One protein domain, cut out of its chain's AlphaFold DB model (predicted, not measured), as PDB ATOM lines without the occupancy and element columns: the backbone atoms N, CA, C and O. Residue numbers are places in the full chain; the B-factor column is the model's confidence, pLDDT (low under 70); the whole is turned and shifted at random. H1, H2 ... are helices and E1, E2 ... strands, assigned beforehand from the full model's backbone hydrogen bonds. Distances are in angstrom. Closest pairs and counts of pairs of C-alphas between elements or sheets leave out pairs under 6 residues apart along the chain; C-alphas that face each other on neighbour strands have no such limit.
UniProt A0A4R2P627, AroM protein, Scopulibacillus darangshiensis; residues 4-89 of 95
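This is residues 4 to 89 of the 95 residues of the protein "AroM protein" of Scopulibacillus darangshiensis (UniProt A0A4R2P627). Two small two-stranded sheets lie toward opposite ends of the model, and the long helix H3 runs from the end of one to the other. The parallel pair E1 E2 lies between H1 and H3; the hairpin E3 E4 makes the second sheet, with the short H2 near E4. The printed part has 86 residues, with three named helices and four named strands in the order E1 H1 E2 H2 E3 E4 H3, class mixed. It is only just compact, close to loose, with a radius of gyration of the C-alphas of 14.0 A and spans of 45 by 31 by 22 A.

E1, residues 4 to 9, and E2, residues 30 to 36, are parallel neighbours at 24 degrees, with N 7 and O 33 2.7 A apart, within hydrogen-bond range. H1, residues 19 to 26, stands between them in the chain, a strand-helix-strand unit, two parallel strands joined through a helix, with a right-handed crossover. Its closest C-alpha to E2 is that of Lys 23, 7.7 A from that of Leu 32. H2, residues 43 to 47, is apart from E1. E3, residues 57 to 61, and E4, residues 67 to 71, form an antiparallel hairpin at 150 degrees, with N 58 and O 70 2.8 A apart, within hydrogen-bond range. The closest C-alphas of H2 and E4, Leu 46 and Tyr 70, are 7.8 A apart. H3, residues 72 to 87, has its closest C-alphas to E1 at Cys 79 and Leu 8, 7.3 A apart, and to E3 at Asn 72 and Val 57, 6.0 A apart. In H1, H2 and H3 every O i to N i+4 pair is within hydrogen-bond range.

E1 begins at C-alpha 4, (-17.296, -9.526, 1.028), and is 16.1 A long; H1 is 10.3 A and E2 18.9 A. H2 is 6.2 A, E3 13.3 A and E4 13.8 A. H3, 22.6 A long, ends at C-alpha 87, (-7.488, 0.597, 2.034).

The two C-alphas farthest apart, of His 29 and Pro 53, are 45.8 A apart. The printed part has no cut, and no link is long. Mean pLDDT of the printed part is 84.5; residues 50 to 51 and 73 to 74 are under 70.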
ATOM      1  N   THR A   4     -18.404  -9.424   0.072       90.62
ATOM      2  CA  THR A   4     -17.296  -9.526   1.028       90.62
ATOM      3  C   THR A   4     -17.461  -8.476   2.116       90.62
ATOM      4  O   THR A   4     -17.508  -7.280   1.824       90.62
ATOM      5  N   ILE A   5     -17.510  -8.913   3.370       91.25
ATOM      6  CA  ILE A   5     -17.457  -8.049   4.549       91.25
ATOM      7  C   ILE A   5     -16.140  -8.343   5.237       91.25
ATOM      8  O   ILE A   5     -15.870  -9.493   5.572       91.25
ATOM      9  N   GLY A   6     -15.320  -7.327   5.482       90.81
ATOM     10  CA  GLY A   6     -14.174  -7.545   6.350       90.81
ATOM     11  C   GLY A   6     -14.428  -7.093   7.781       90.81
ATOM     12  O   GLY A   6     -15.135  -6.118   8.046       90.81
ATOM     13  N   LEU A   7     -13.837  -7.839   8.699       91.50
ATOM     14  CA  LEU A   7     -14.048  -7.771  10.125       91.50
ATOM     15  C   LEU A   7     -12.726  -7.395  10.788       91.50
ATOM     16  O   LEU A   7     -11.803  -8.204  10.849       91.50
ATOM     17  N   LEU A   8     -12.635  -6.156  11.274       90.25
ATOM     18  CA  LEU A   8     -11.487  -5.685  12.043       90.25
ATOM     19  C   LEU A   8     -11.801  -5.773  13.537       90.25
ATOM     20  O   LEU A   8     -12.629  -5.016  14.041       90.25
ATOM     21  N   THR A   9     -11.129  -6.668  14.252       89.25
ATOM     22  CA  THR A   9     -11.305  -6.834  15.701       89.25
ATOM     23  C   THR A   9     -10.239  -6.057  16.473       89.25
ATOM     24  O   THR A   9      -9.146  -5.811  15.970       89.25
ATOM     25  N   ILE A  10     -10.545  -5.647  17.710       86.56
ATOM     26  CA  ILE A  10      -9.560  -5.042  18.628       86.56
ATOM     27  C   ILE A  10      -8.502  -6.074  19.057       86.56
ATOM     28  O   ILE A  10      -7.346  -5.730  19.283       86.56
ATOM     29  N   GLY A  11      -8.911  -7.336  19.180       87.50
ATOM     30  CA  GLY A  11      -8.075  -8.453  19.601       87.50
ATOM     31  C   GLY A  11      -7.322  -9.125  18.458       87.50
ATOM     32  O   GLY A  11      -6.922  -8.485  17.487       87.50
ATOM     33  N   GLN A  12      -7.111 -10.433  18.599       89.94
ATOM     34  CA  GLN A  12      -6.627 -11.298  17.524       89.94
ATOM     35  C   GLN A  12      -7.803 -11.841  16.698       89.94
ATOM     36  O   GLN A  12      -8.920 -11.975  17.206       89.94
ATOM     37  N   SER A  13      -7.540 -12.177  15.437       91.50
ATOM     38  CA  SER A  13      -8.461 -12.840  14.519       91.50
ATOM     39  C   SER A  13      -7.957 -14.232  14.099       91.50
ATOM     40  O   SER A  13      -6.743 -14.471  14.089       91.50
ATOM     41  N   PRO A  14      -8.852 -15.171  13.745       90.38
ATOM     42  CA  PRO A  14     -10.312 -15.058  13.791       90.38
ATOM     43  C   PRO A  14     -10.856 -15.068  15.228       90.38
ATOM     44  O   PRO A  14     -10.247 -15.654  16.128       90.38
ATOM     45  N   ARG A  15     -12.017 -14.441  15.461       90.25
ATOM     46  CA  ARG A  15     -12.723 -14.549  16.753       90.25
ATOM     47  C   ARG A  15     -13.541 -15.832  16.764       90.25
ATOM     48  O   ARG A  15     -14.720 -15.840  16.434       90.25
ATOM     49  N   VAL A  16     -12.899 -16.935  17.144       88.62
ATOM     50  CA  VAL A  16     -13.513 -18.280  17.144       88.62
ATOM     51  C   VAL A  16     -14.777 -18.391  18.004       88.62
ATOM     52  O   VAL A  16     -15.554 -19.317  17.827       88.62
ATOM     53  N   ASP A  17     -14.975 -17.457  18.927       86.81
ATOM     54  CA  ASP A  17     -16.130 -17.362  19.815       86.81
ATOM     55  C   ASP A  17     -17.263 -16.475  19.283       86.81
ATOM     56  O   ASP A  17     -18.271 -16.344  19.960       86.81
ATOM     57  N   MET A  18     -17.111 -15.837  18.118       88.69
ATOM     58  CA  MET A  18     -18.111 -14.889  17.611       88.69
ATOM     59  C   MET A  18     -18.273 -14.936  16.087       88.69
ATOM     60  O   MET A  18     -19.394 -14.919  15.582       88.69
ATOM     61  N   THR A  19     -17.187 -15.092  15.328       90.81
ATOM     62  CA  THR A  19     -17.236 -15.210  13.865       90.81
ATOM     63  C   THR A  19     -18.167 -16.339  13.385       90.81
ATOM     64  O   THR A  19     -18.913 -16.101  12.432       90.81
ATOM     65  N   PRO A  20     -18.194 -17.550  13.993       91.44
ATOM     66  CA  PRO A  20     -19.141 -18.588  13.581       91.44
ATOM     67  C   PRO A  20     -20.604 -18.149  13.719       91.44
ATOM     68  O   PRO A  20     -21.396 -18.387  12.812       91.44
ATOM     69  N   GLU A  21     -20.948 -17.441  14.798       92.88
ATOM     70  CA  GLU A  21     -22.304 -16.928  15.025       92.88
ATOM     71  C   GLU A  21     -22.686 -15.863  13.989       92.88
ATOM     72  O   GLU A  21     -23.785 -15.897  13.437       92.88
ATOM     73  N   MET A  22     -21.757 -14.965  13.637       92.94
ATOM     74  CA  MET A  22     -21.985 -13.997  12.557       92.94
ATOM     75  C   MET A  22     -22.266 -14.680  11.220       92.94
ATOM     76  O   MET A  22     -23.146 -14.235  10.487       92.94
ATOM     77  N   LYS A  23     -21.527 -15.747  10.890       91.75
ATOM     78  CA  LYS A  23     -21.721 -16.489   9.634       91.75
ATOM     79  C   LYS A  23     -23.110 -17.115   9.556       91.75
ATOM     80  O   LYS A  23     -23.702 -17.095   8.483       91.75
ATOM     81  N   LEU A  24     -23.657 -17.596  10.676       93.25
ATOM     82  CA  LEU A  24     -25.023 -18.134  10.725       93.25
ATOM     83  C   LEU A  24     -26.080 -17.070  10.394       93.25
ATOM     84  O   LEU A  24     -27.055 -17.372   9.714       93.25
ATOM     85  N   ILE A  25     -25.876 -15.828  10.845       94.75
ATOM     86  CA  ILE A  25     -26.809 -14.714  10.606       94.75
ATOM     87  C   ILE A  25     -26.645 -14.145   9.189       94.75
ATOM     88  O   ILE A  25     -27.631 -13.848   8.518       94.75
ATOM     89  N   LEU A  26     -25.402 -13.976   8.733       93.00
ATOM     90  CA  LEU A  26     -25.082 -13.367   7.439       93.00
ATOM     91  C   LEU A  26     -25.269 -14.337   6.265       93.00
ATOM     92  O   LEU A  26     -25.536 -13.894   5.154       93.00
ATOM     93  N   GLY A  27     -25.159 -15.645   6.498       92.69
ATOM     94  CA  GLY A  27     -25.343 -16.692   5.497       92.69
ATOM     95  C   GLY A  27     -24.190 -16.842   4.493       92.69
ATOM     96  O   GLY A  27     -23.292 -16.014   4.374       92.69
ATOM     97  N   GLU A  28     -24.251 -17.915   3.702       89.88
ATOM     98  CA  GLU A  28     -23.177 -18.372   2.792       89.88
ATOM     99  C   GLU A  28     -22.862 -17.436   1.608       89.88
ATOM    100  O   GLU A  28     -21.864 -17.606   0.892       89.88
ATOM    101  N   HIS A  29     -23.730 -16.453   1.365       91.31
ATOM    102  CA  HIS A  29     -23.543 -15.449   0.321       91.31
ATOM    103  C   HIS A  29     -22.570 -14.338   0.742       91.31
ATOM    104  O   HIS A  29     -22.122 -13.575  -0.123       91.31
ATOM    105  N   VAL A  30     -22.224 -14.274   2.033       93.50
ATOM    106  CA  VAL A  30     -21.238 -13.353   2.589       93.50
ATOM    107  C   VAL A  30     -19.919 -14.076   2.855       93.50
ATOM    108  O   VAL A  30     -19.859 -15.090   3.544       93.50
ATOM    109  N   GLU A  31     -18.831 -13.523   2.335       91.56
ATOM    110  CA  GLU A  31     -17.473 -13.902   2.703       91.56
ATOM    111  C   GLU A  31     -16.978 -12.967   3.809       91.56
ATOM    112  O   GLU A  31     -16.913 -11.750   3.614       91.56
ATOM    113  N   LEU A  32     -16.632 -13.538   4.967       91.19
ATOM    114  CA  LEU A  32     -15.995 -12.792   6.047       91.19
ATOM    115  C   LEU A  32     -14.482 -12.803   5.888       91.19
ATOM    116  O   LEU A  32     -13.856 -13.859   5.822       91.19
ATOM    117  N   VAL A  33     -13.918 -11.606   5.881       90.56
ATOM    118  CA  VAL A  33     -12.490 -11.353   5.759       90.56
ATOM    119  C   VAL A  33     -11.966 -10.792   7.078       90.56
ATOM    120  O   VAL A  33     -12.227  -9.645   7.419       90.56
ATOM    121  N   GLU A  34     -11.249 -11.588   7.857       91.88
ATOM    122  CA  GLU A  34     -10.944 -11.239   9.247       91.88
ATOM    123  C   GLU A  34      -9.539 -10.656   9.420       91.88
ATOM    124  O   GLU A  34      -8.575 -11.082   8.787       91.88
ATOM    125  N   MET A  35      -9.423  -9.671  10.308       91.00
ATOM    126  CA  MET A  35      -8.149  -9.152  10.783       91.00
ATOM    127  C   MET A  35      -8.304  -8.652  12.221       91.00
ATOM    128  O   MET A  35      -9.285  -8.002  12.562       91.00
ATOM    129  N   GLY A  36      -7.344  -8.917  13.092       89.75
ATOM    130  CA  GLY A  36      -7.353  -8.455  14.477       89.75
ATOM    131  C   GLY A  36      -6.240  -7.461  14.719       89.75
ATOM    132  O   GLY A  36      -5.144  -7.679  14.229       89.75
ATOM    133  N   ALA A  37      -6.480  -6.382  15.468       88.44
ATOM    134  CA  ALA A  37      -5.520  -5.311  15.737       88.44
ATOM    135  C   ALA A  37      -4.158  -5.824  16.213       88.44
ATOM    136  O   ALA A  37      -3.130  -5.230  15.885       88.44
ATOM    137  N   ILE A  38      -4.128  -6.948  16.917       87.62
ATOM    138  CA  ILE A  38      -2.916  -7.506  17.519       87.62
ATOM    139  C   ILE A  38      -2.491  -8.858  16.920       87.62
ATOM    140  O   ILE A  38      -1.709  -9.585  17.527       87.62
ATOM    141  N   ASP A  39      -2.965  -9.215  15.721       88.75
ATOM    142  CA  ASP A  39      -2.464 -10.408  15.021       88.75
ATOM    143  C   ASP A  39      -0.973 -10.318  14.702       88.75
ATOM    144  O   ASP A  39      -0.497  -9.292  14.216       88.75
ATOM    145  N   GLY A  40      -0.256 -11.419  14.916       86.06
ATOM    146  CA  GLY A  40       1.170 -11.522  14.606       86.06
ATOM    147  C   GLY A  40       2.093 -10.807  15.594       86.06
ATOM    148  O   GLY A  40       3.302 -10.904  15.431       86.06
ATOM    149  N   LEU A  41       1.552 -10.131  16.615       85.25
ATOM    150  CA  LEU A  41       2.356  -9.559  17.691       85.25
ATOM    151  C   LEU A  41       2.782 -10.647  18.681       85.25
ATOM    152  O   LEU A  41       1.971 -11.478  19.100       85.25
ATOM    153  N   SER A  42       4.051 -10.617  19.064       84.50
ATOM    154  CA  SER A  42       4.633 -11.448  20.116       84.50
ATOM    155  C   SER A  42       4.241 -10.957  21.509       84.50
ATOM    156  O   SER A  42       3.922  -9.788  21.704       84.50
ATOM    157  N   GLU A  43       4.337 -11.828  22.514       79.12
ATOM    158  CA  GLU A  43       4.093 -11.463  23.918       79.12
ATOM    159  C   GLU A  43       4.950 -10.266  24.369       79.12
ATOM    160  O   GLU A  43       4.470  -9.392  25.078       79.12
ATOM    161  N   LYS A  44       6.204 -10.182  23.909       82.81
ATOM    162  CA  LYS A  44       7.089  -9.057  24.229       82.81
ATOM    163  C   LYS A  44       6.577  -7.747  23.631       82.81
ATOM    164  O   LYS A  44       6.487  -6.753  24.340       82.81
ATOM    165  N   GLU A  45       6.182  -7.759  22.359       82.56
ATOM    166  CA  GLU A  45       5.578  -6.582  21.723       82.56
ATOM    167  C   GLU A  45       4.276  -6.198  22.433       82.56
ATOM    168  O   GLU A  45       4.020  -5.025  22.656       82.56
ATOM    169  N   LEU A  46       3.482  -7.181  22.866       77.69
ATOM    170  CA  LEU A  46       2.272  -6.982  23.667       77.69
ATOM    171  C   LEU A  46       2.551  -6.396  25.066       77.69
ATOM    172  O   LEU A  46       1.687  -5.712  25.611       77.69
ATOM    173  N   GLN A  47       3.737  -6.611  25.636       76.56
ATOM    174  CA  GLN A  47       4.163  -6.020  26.912       76.56
ATOM    175  C   GLN A  47       4.694  -4.592  26.771       76.56
ATOM    176  O   GLN A  47       4.436  -3.773  27.652       76.56
ATOM    177  N   ASP A  48       5.338  -4.252  25.647       75.38
ATOM    178  CA  ASP A  48       5.707  -2.859  25.305       75.38
ATOM    179  C   ASP A  48       4.476  -1.934  25.256       75.38
ATOM    180  O   ASP A  48       4.551  -0.703  25.254       75.38
ATOM    181  N   PHE A  49       3.310  -2.563  25.233       70.69
ATOM    182  CA  PHE A  49       2.000  -1.984  25.198       70.69
ATOM    183  C   PHE A  49       1.285  -2.011  26.548       70.69
ATOM    184  O   PHE A  49       0.099  -1.735  26.575       70.69
ATOM    185  N   ALA A  50       1.930  -2.304  27.674       69.50
ATOM    186  CA  ALA A  50       1.239  -2.328  28.963       69.50
ATOM    187  C   ALA A  50       0.554  -0.975  29.290       69.50
ATOM    188  O   ALA A  50       1.123   0.098  29.053       69.50
ATOM    189  N   PRO A  51      -0.683  -0.983  29.821       69.69
ATOM    190  CA  PRO A  51      -1.391   0.243  30.166       69.69
ATOM    191  C   PRO A  51      -0.689   1.012  31.290       69.69
ATOM    192  O   PRO A  51      -0.249   0.439  32.284       69.69
ATOM    193  N   SER A  52      -0.630   2.338  31.154       73.94
ATOM    194  CA  SER A  52      -0.180   3.215  32.236       73.94
ATOM    195  C   SER A  52      -1.183   3.204  33.400       73.94
ATOM    196  O   SER A  52      -2.390   3.063  33.154       73.94
ATOM    197  N   PRO A  53      -0.731   3.413  34.651       78.25
ATOM    198  CA  PRO A  53      -1.624   3.517  35.802       78.25
ATOM    199  C   PRO A  53      -2.738   4.549  35.564       78.25
ATOM    200  O   PRO A  53      -2.469   5.671  35.141       78.25
ATOM    201  N   GLY A  54      -3.992   4.156  35.803       78.25
ATOM    202  CA  GLY A  54      -5.173   5.016  35.624       78.25
ATOM    203  C   GLY A  54      -5.688   5.160  34.183       78.25
ATOM    204  O   GLY A  54      -6.671   5.863  33.959       78.25
ATOM    205  N   GLY A  55      -5.059   4.509  33.198       75.44
ATOM    206  CA  GLY A  55      -5.531   4.494  31.812       75.44
ATOM    207  C   GLY A  55      -6.661   3.490  31.562       75.44
ATOM    208  O   GLY A  55      -6.752   2.456  32.220       75.44
ATOM    209  N   ALA A  56      -7.503   3.759  30.559       77.81
ATOM    210  CA  ALA A  56      -8.501   2.793  30.101       77.81
ATOM    211  C   ALA A  56      -7.824   1.557  29.482       77.81
ATOM    212  O   ALA A  56      -7.019   1.687  28.547       77.81
ATOM    213  N   VAL A  57      -8.190   0.377  29.988       83.00
ATOM    214  CA  VAL A  57      -7.663  -0.924  29.560       83.00
ATOM    215  C   VAL A  57      -8.729  -1.688  28.783       83.00
ATOM    216  O   VAL A  57      -9.860  -1.830  29.241       83.00
ATOM    217  N   TYR A  58      -8.355  -2.212  27.621       84.44
ATOM    218  CA  TYR A  58      -9.130  -3.202  26.885       84.44
ATOM    219  C   TYR A  58      -8.555  -4.585  27.130       84.44
ATOM    220  O   TYR A  58      -7.357  -4.796  26.964       84.44
ATOM    221  N   ILE A  59      -9.418  -5.530  27.484       84.38
ATOM    222  CA  ILE A  59      -9.037  -6.925  27.690       84.38
ATOM    223  C   ILE A  59      -9.459  -7.710  26.455       84.38
ATOM    224  O   ILE A  59     -10.616  -7.647  26.038       84.38
ATOM    225  N   SER A  60      -8.525  -8.456  25.869       83.62
ATOM    226  CA  SER A  60      -8.817  -9.368  24.766       83.62
ATOM    227  C   SER A  60      -8.401 -10.788  25.104       83.62
ATOM    228  O   SER A  60      -7.326 -11.020  25.654       83.62
ATOM    229  N   ARG A  61      -9.226 -11.737  24.661       86.56
ATOM    230  CA  ARG A  61      -8.859 -13.148  24.545       86.56
ATOM    231  C   ARG A  61      -7.837 -13.322  23.416       86.56
ATOM    232  O   ARG A  61      -8.021 -12.757  22.334       86.56
ATOM    233  N   LEU A  62      -6.779 -14.073  23.690       86.00
ATOM    234  CA  LEU A  62      -5.741 -14.487  22.749       86.00
ATOM    235  C   LEU A  62      -6.085 -15.851  22.132       86.00
ATOM    236  O   LEU A  62      -6.932 -16.584  22.650       86.00
ATOM    237  N   LYS A  63      -5.413 -16.216  21.033       84.31
ATOM    238  CA  LYS A  63      -5.607 -17.507  20.340       84.31
ATOM    239  C   LYS A  63      -5.347 -18.724  21.229       84.31
ATOM    240  O   LYS A  63      -5.989 -19.751  21.050       84.31
ATOM    241  N   ASP A  64      -4.441 -18.595  22.193       85.88
ATOM    242  CA  ASP A  64      -4.117 -19.639  23.171       85.88
ATOM    243  C   ASP A  64      -5.113 -19.715  24.346       85.88
ATOM    244  O   ASP A  64      -4.947 -20.523  25.255       85.88
ATOM    245  N   GLY A  65      -6.161 -18.884  24.338       83.81
ATOM    246  CA  GLY A  65      -7.191 -18.849  25.371       83.81
ATOM    247  C   GLY A  65      -6.859 -17.974  26.579       83.81
ATOM    248  O   GLY A  65      -7.757 -17.729  27.386       83.81
ATOM    249  N   ARG A  66      -5.633 -17.443  26.694       87.12
ATOM    250  CA  ARG A  66      -5.289 -16.459  27.730       87.12
ATOM    251  C   ARG A  66      -5.978 -15.122  27.458       87.12
ATOM    252  O   ARG A  66      -6.463 -14.855  26.359       87.12
ATOM    253  N   SER A  67      -6.011 -14.263  28.471       84.12
ATOM    254  CA  SER A  67      -6.472 -12.879  28.338       84.12
ATOM    255  C   SER A  67      -5.310 -11.931  28.580       84.12
ATOM    256  O   SER A  67      -4.515 -12.155  29.489       84.12
ATOM    257  N   SER A  68      -5.222 -10.874  27.780       80.00
ATOM    258  CA  SER A  68      -4.222  -9.826  27.964       80.00
ATOM    259  C   SER A  68      -4.857  -8.446  27.820       80.00
ATOM    260  O   SER A  68      -5.817  -8.259  27.060       80.00
ATOM    261  N   GLY A  69      -4.372  -7.515  28.639       80.38
ATOM    262  CA  GLY A  69      -4.880  -6.156  28.765       80.38
ATOM    263  C   GLY A  69      -3.994  -5.157  28.032       80.38
ATOM    264  O   GLY A  69      -2.776  -5.187  28.176       80.38
ATOM    265  N   TYR A  70      -4.612  -4.236  27.294       78.38
ATOM    266  CA  TYR A  70      -3.925  -3.241  26.471       78.38
ATOM    267  C   TYR A  70      -4.508  -1.837  26.669       78.38
ATOM    268  O   TYR A  70      -5.682  -1.701  27.010       78.38
ATOM    269  N   PRO A  71      -3.757  -0.759  26.399       74.44
ATOM    270  CA  PRO A  71      -4.201   0.610  26.560       74.44
ATOM    271  C   PRO A  71      -5.071   1.009  25.367       74.44
ATOM    272  O   PRO A  71      -4.772   0.693  24.211       74.44
ATOM    273  N   ASN A  72      -6.102   1.811  25.623       70.25
ATOM    274  CA  ASN A  72      -7.012   2.286  24.578       70.25
ATOM    275  C   ASN A  72      -6.296   2.946  23.378       70.25
ATOM    276  O   ASN A  72      -6.524   2.572  22.225       70.25
ATOM    277  N   LYS A  73      -5.376   3.888  23.641       69.69
ATOM    278  CA  LYS A  73      -4.674   4.643  22.582       69.69
ATOM    279  C   LYS A  73      -3.959   3.737  21.581       69.69
ATOM    280  O   LYS A  73      -3.903   4.039  20.390       69.69
ATOM    281  N   LEU A  74      -3.424   2.627  22.065       69.00
ATOM    282  CA  LEU A  74      -2.689   1.702  21.231       69.00
ATOM    283  C   LEU A  74      -3.610   0.846  20.365       69.00
ATOM    284  O   LEU A  74      -3.325   0.679  19.180       69.00
ATOM    285  N   CYS A  75      -4.705   0.337  20.932       70.81
ATOM    286  CA  CYS A  75      -5.729  -0.352  20.152       70.81
ATOM    287  C   CYS A  75      -6.134   0.514  18.949       70.81
ATOM    288  O   CYS A  75      -6.071   0.058  17.805       70.81
ATOM    289  N   CYS A  76      -6.409   1.798  19.187       73.25
ATOM    290  CA  CYS A  76      -6.739   2.750  18.130       73.25
ATOM    291  C   CYS A  76      -5.633   2.873  17.068       73.25
ATOM    292  O   CYS A  76      -5.927   2.920  15.869       73.25
ATOM    293  N   LEU A  77      -4.361   2.922  17.479       79.81
ATOM    294  CA  LEU A  77      -3.232   3.031  16.553       79.81
ATOM    295  C   LEU A  77      -3.070   1.769  15.699       79.81
ATOM    296  O   LEU A  77      -2.886   1.874  14.485       79.81
ATOM    297  N   SER A  78      -3.165   0.586  16.308       83.50
ATOM    298  CA  SER A  78      -3.000  -0.676  15.589       83.50
ATOM    299  C   SER A  78      -4.165  -0.953  14.635       83.50
ATOM    300  O   SER A  78      -3.945  -1.276  13.464       83.50
ATOM    301  N   CYS A  79      -5.407  -0.701  15.066       83.00
ATOM    302  CA  CYS A  79      -6.578  -0.748  14.188       83.00
ATOM    303  C   CYS A  79      -6.419   0.206  12.998       83.00
ATOM    304  O   CYS A  79      -6.660  -0.181  11.855       83.00
ATOM    305  N   ARG A  80      -5.948   1.439  13.233       85.75
ATOM    306  CA  ARG A  80      -5.718   2.420  12.161       85.75
ATOM    307  C   ARG A  80      -4.658   1.951  11.166       85.75
ATOM    308  O   ARG A  80      -4.862   2.104   9.962       85.75
ATOM    309  N   LYS A  81      -3.546   1.370  11.634       86.38
ATOM    310  CA  LYS A  81      -2.502   0.800  10.761       86.38
ATOM    311  C   LYS A  81      -3.082  -0.277   9.841       86.38
ATOM    312  O   LYS A  81      -2.867  -0.223   8.632       86.38
ATOM    313  N   ARG A  82      -3.876  -1.191  10.399       86.31
ATOM    314  CA  ARG A  82      -4.525  -2.284   9.662       86.31
ATOM    315  C   ARG A  82      -5.561  -1.808   8.661       86.31
ATOM    316  O   ARG A  82      -5.514  -2.201   7.501       86.31
ATOM    317  N   LEU A  83      -6.430  -0.891   9.075       85.31
ATOM    318  CA  LEU A  83      -7.419  -0.291   8.184       85.31
ATOM    319  C   LEU A  83      -6.746   0.443   7.014       85.31
ATOM    320  O   LEU A  83      -7.182   0.328   5.872       85.31
ATOM    321  N   ASN A  84      -5.648   1.157   7.271       87.88
ATOM    322  CA  ASN A  84      -4.880   1.822   6.219       87.88
ATOM    323  C   ASN A  84      -4.218   0.827   5.256       87.88
ATOM    324  O   ASN A  84      -4.223   1.070   4.050       87.88
ATOM    325  N   ALA A  85      -3.664  -0.281   5.759       82.88
ATOM    326  CA  ALA A  85      -3.127  -1.347   4.912       82.88
ATOM    327  C   ALA A  85      -4.224  -1.949   4.020       82.88
ATOM    328  O   ALA A  85      -4.031  -2.125   2.816       82.88
ATOM    329  N   TRP A  86      -5.411  -2.164   4.585       78.81
ATOM    330  CA  TRP A  86      -6.561  -2.690   3.859       78.81
ATOM    331  C   TRP A  86      -7.044  -1.738   2.757       78.81
ATOM    332  O   TRP A  86      -7.213  -2.160   1.612       78.81
ATOM    333  N   ARG A  87      -7.146  -0.431   3.040       81.88
ATOM    334  CA  ARG A  87      -7.488   0.597   2.034       81.88
ATOM    335  C   ARG A  87      -6.501   0.660   0.867       81.88
ATOM    336  O   ARG A  87      -6.890   1.047  -0.227       81.88
ATOM    337  N   LYS A  88      -5.240   0.276   1.084       83.19
ATOM    338  CA  LYS A  88      -4.193   0.238   0.050       83.19
ATOM    339  C   LYS A  88      -4.199  -1.052  -0.784       83.19
ATOM    340  O   LYS A  88      -3.294  -1.257  -1.582       83.19
ATOM    341  N   GLY A  89      -5.189  -1.931  -0.606       72.25
ATOM    342  CA  GLY A  89      -5.316  -3.169  -1.381       72.25
ATOM    343  C   GLY A  89      -4.359  -4.286  -0.956       72.25
ATOM    344  O   GLY A  89      -4.313  -5.325  -1.612       72.25
TER     345      GLY A  89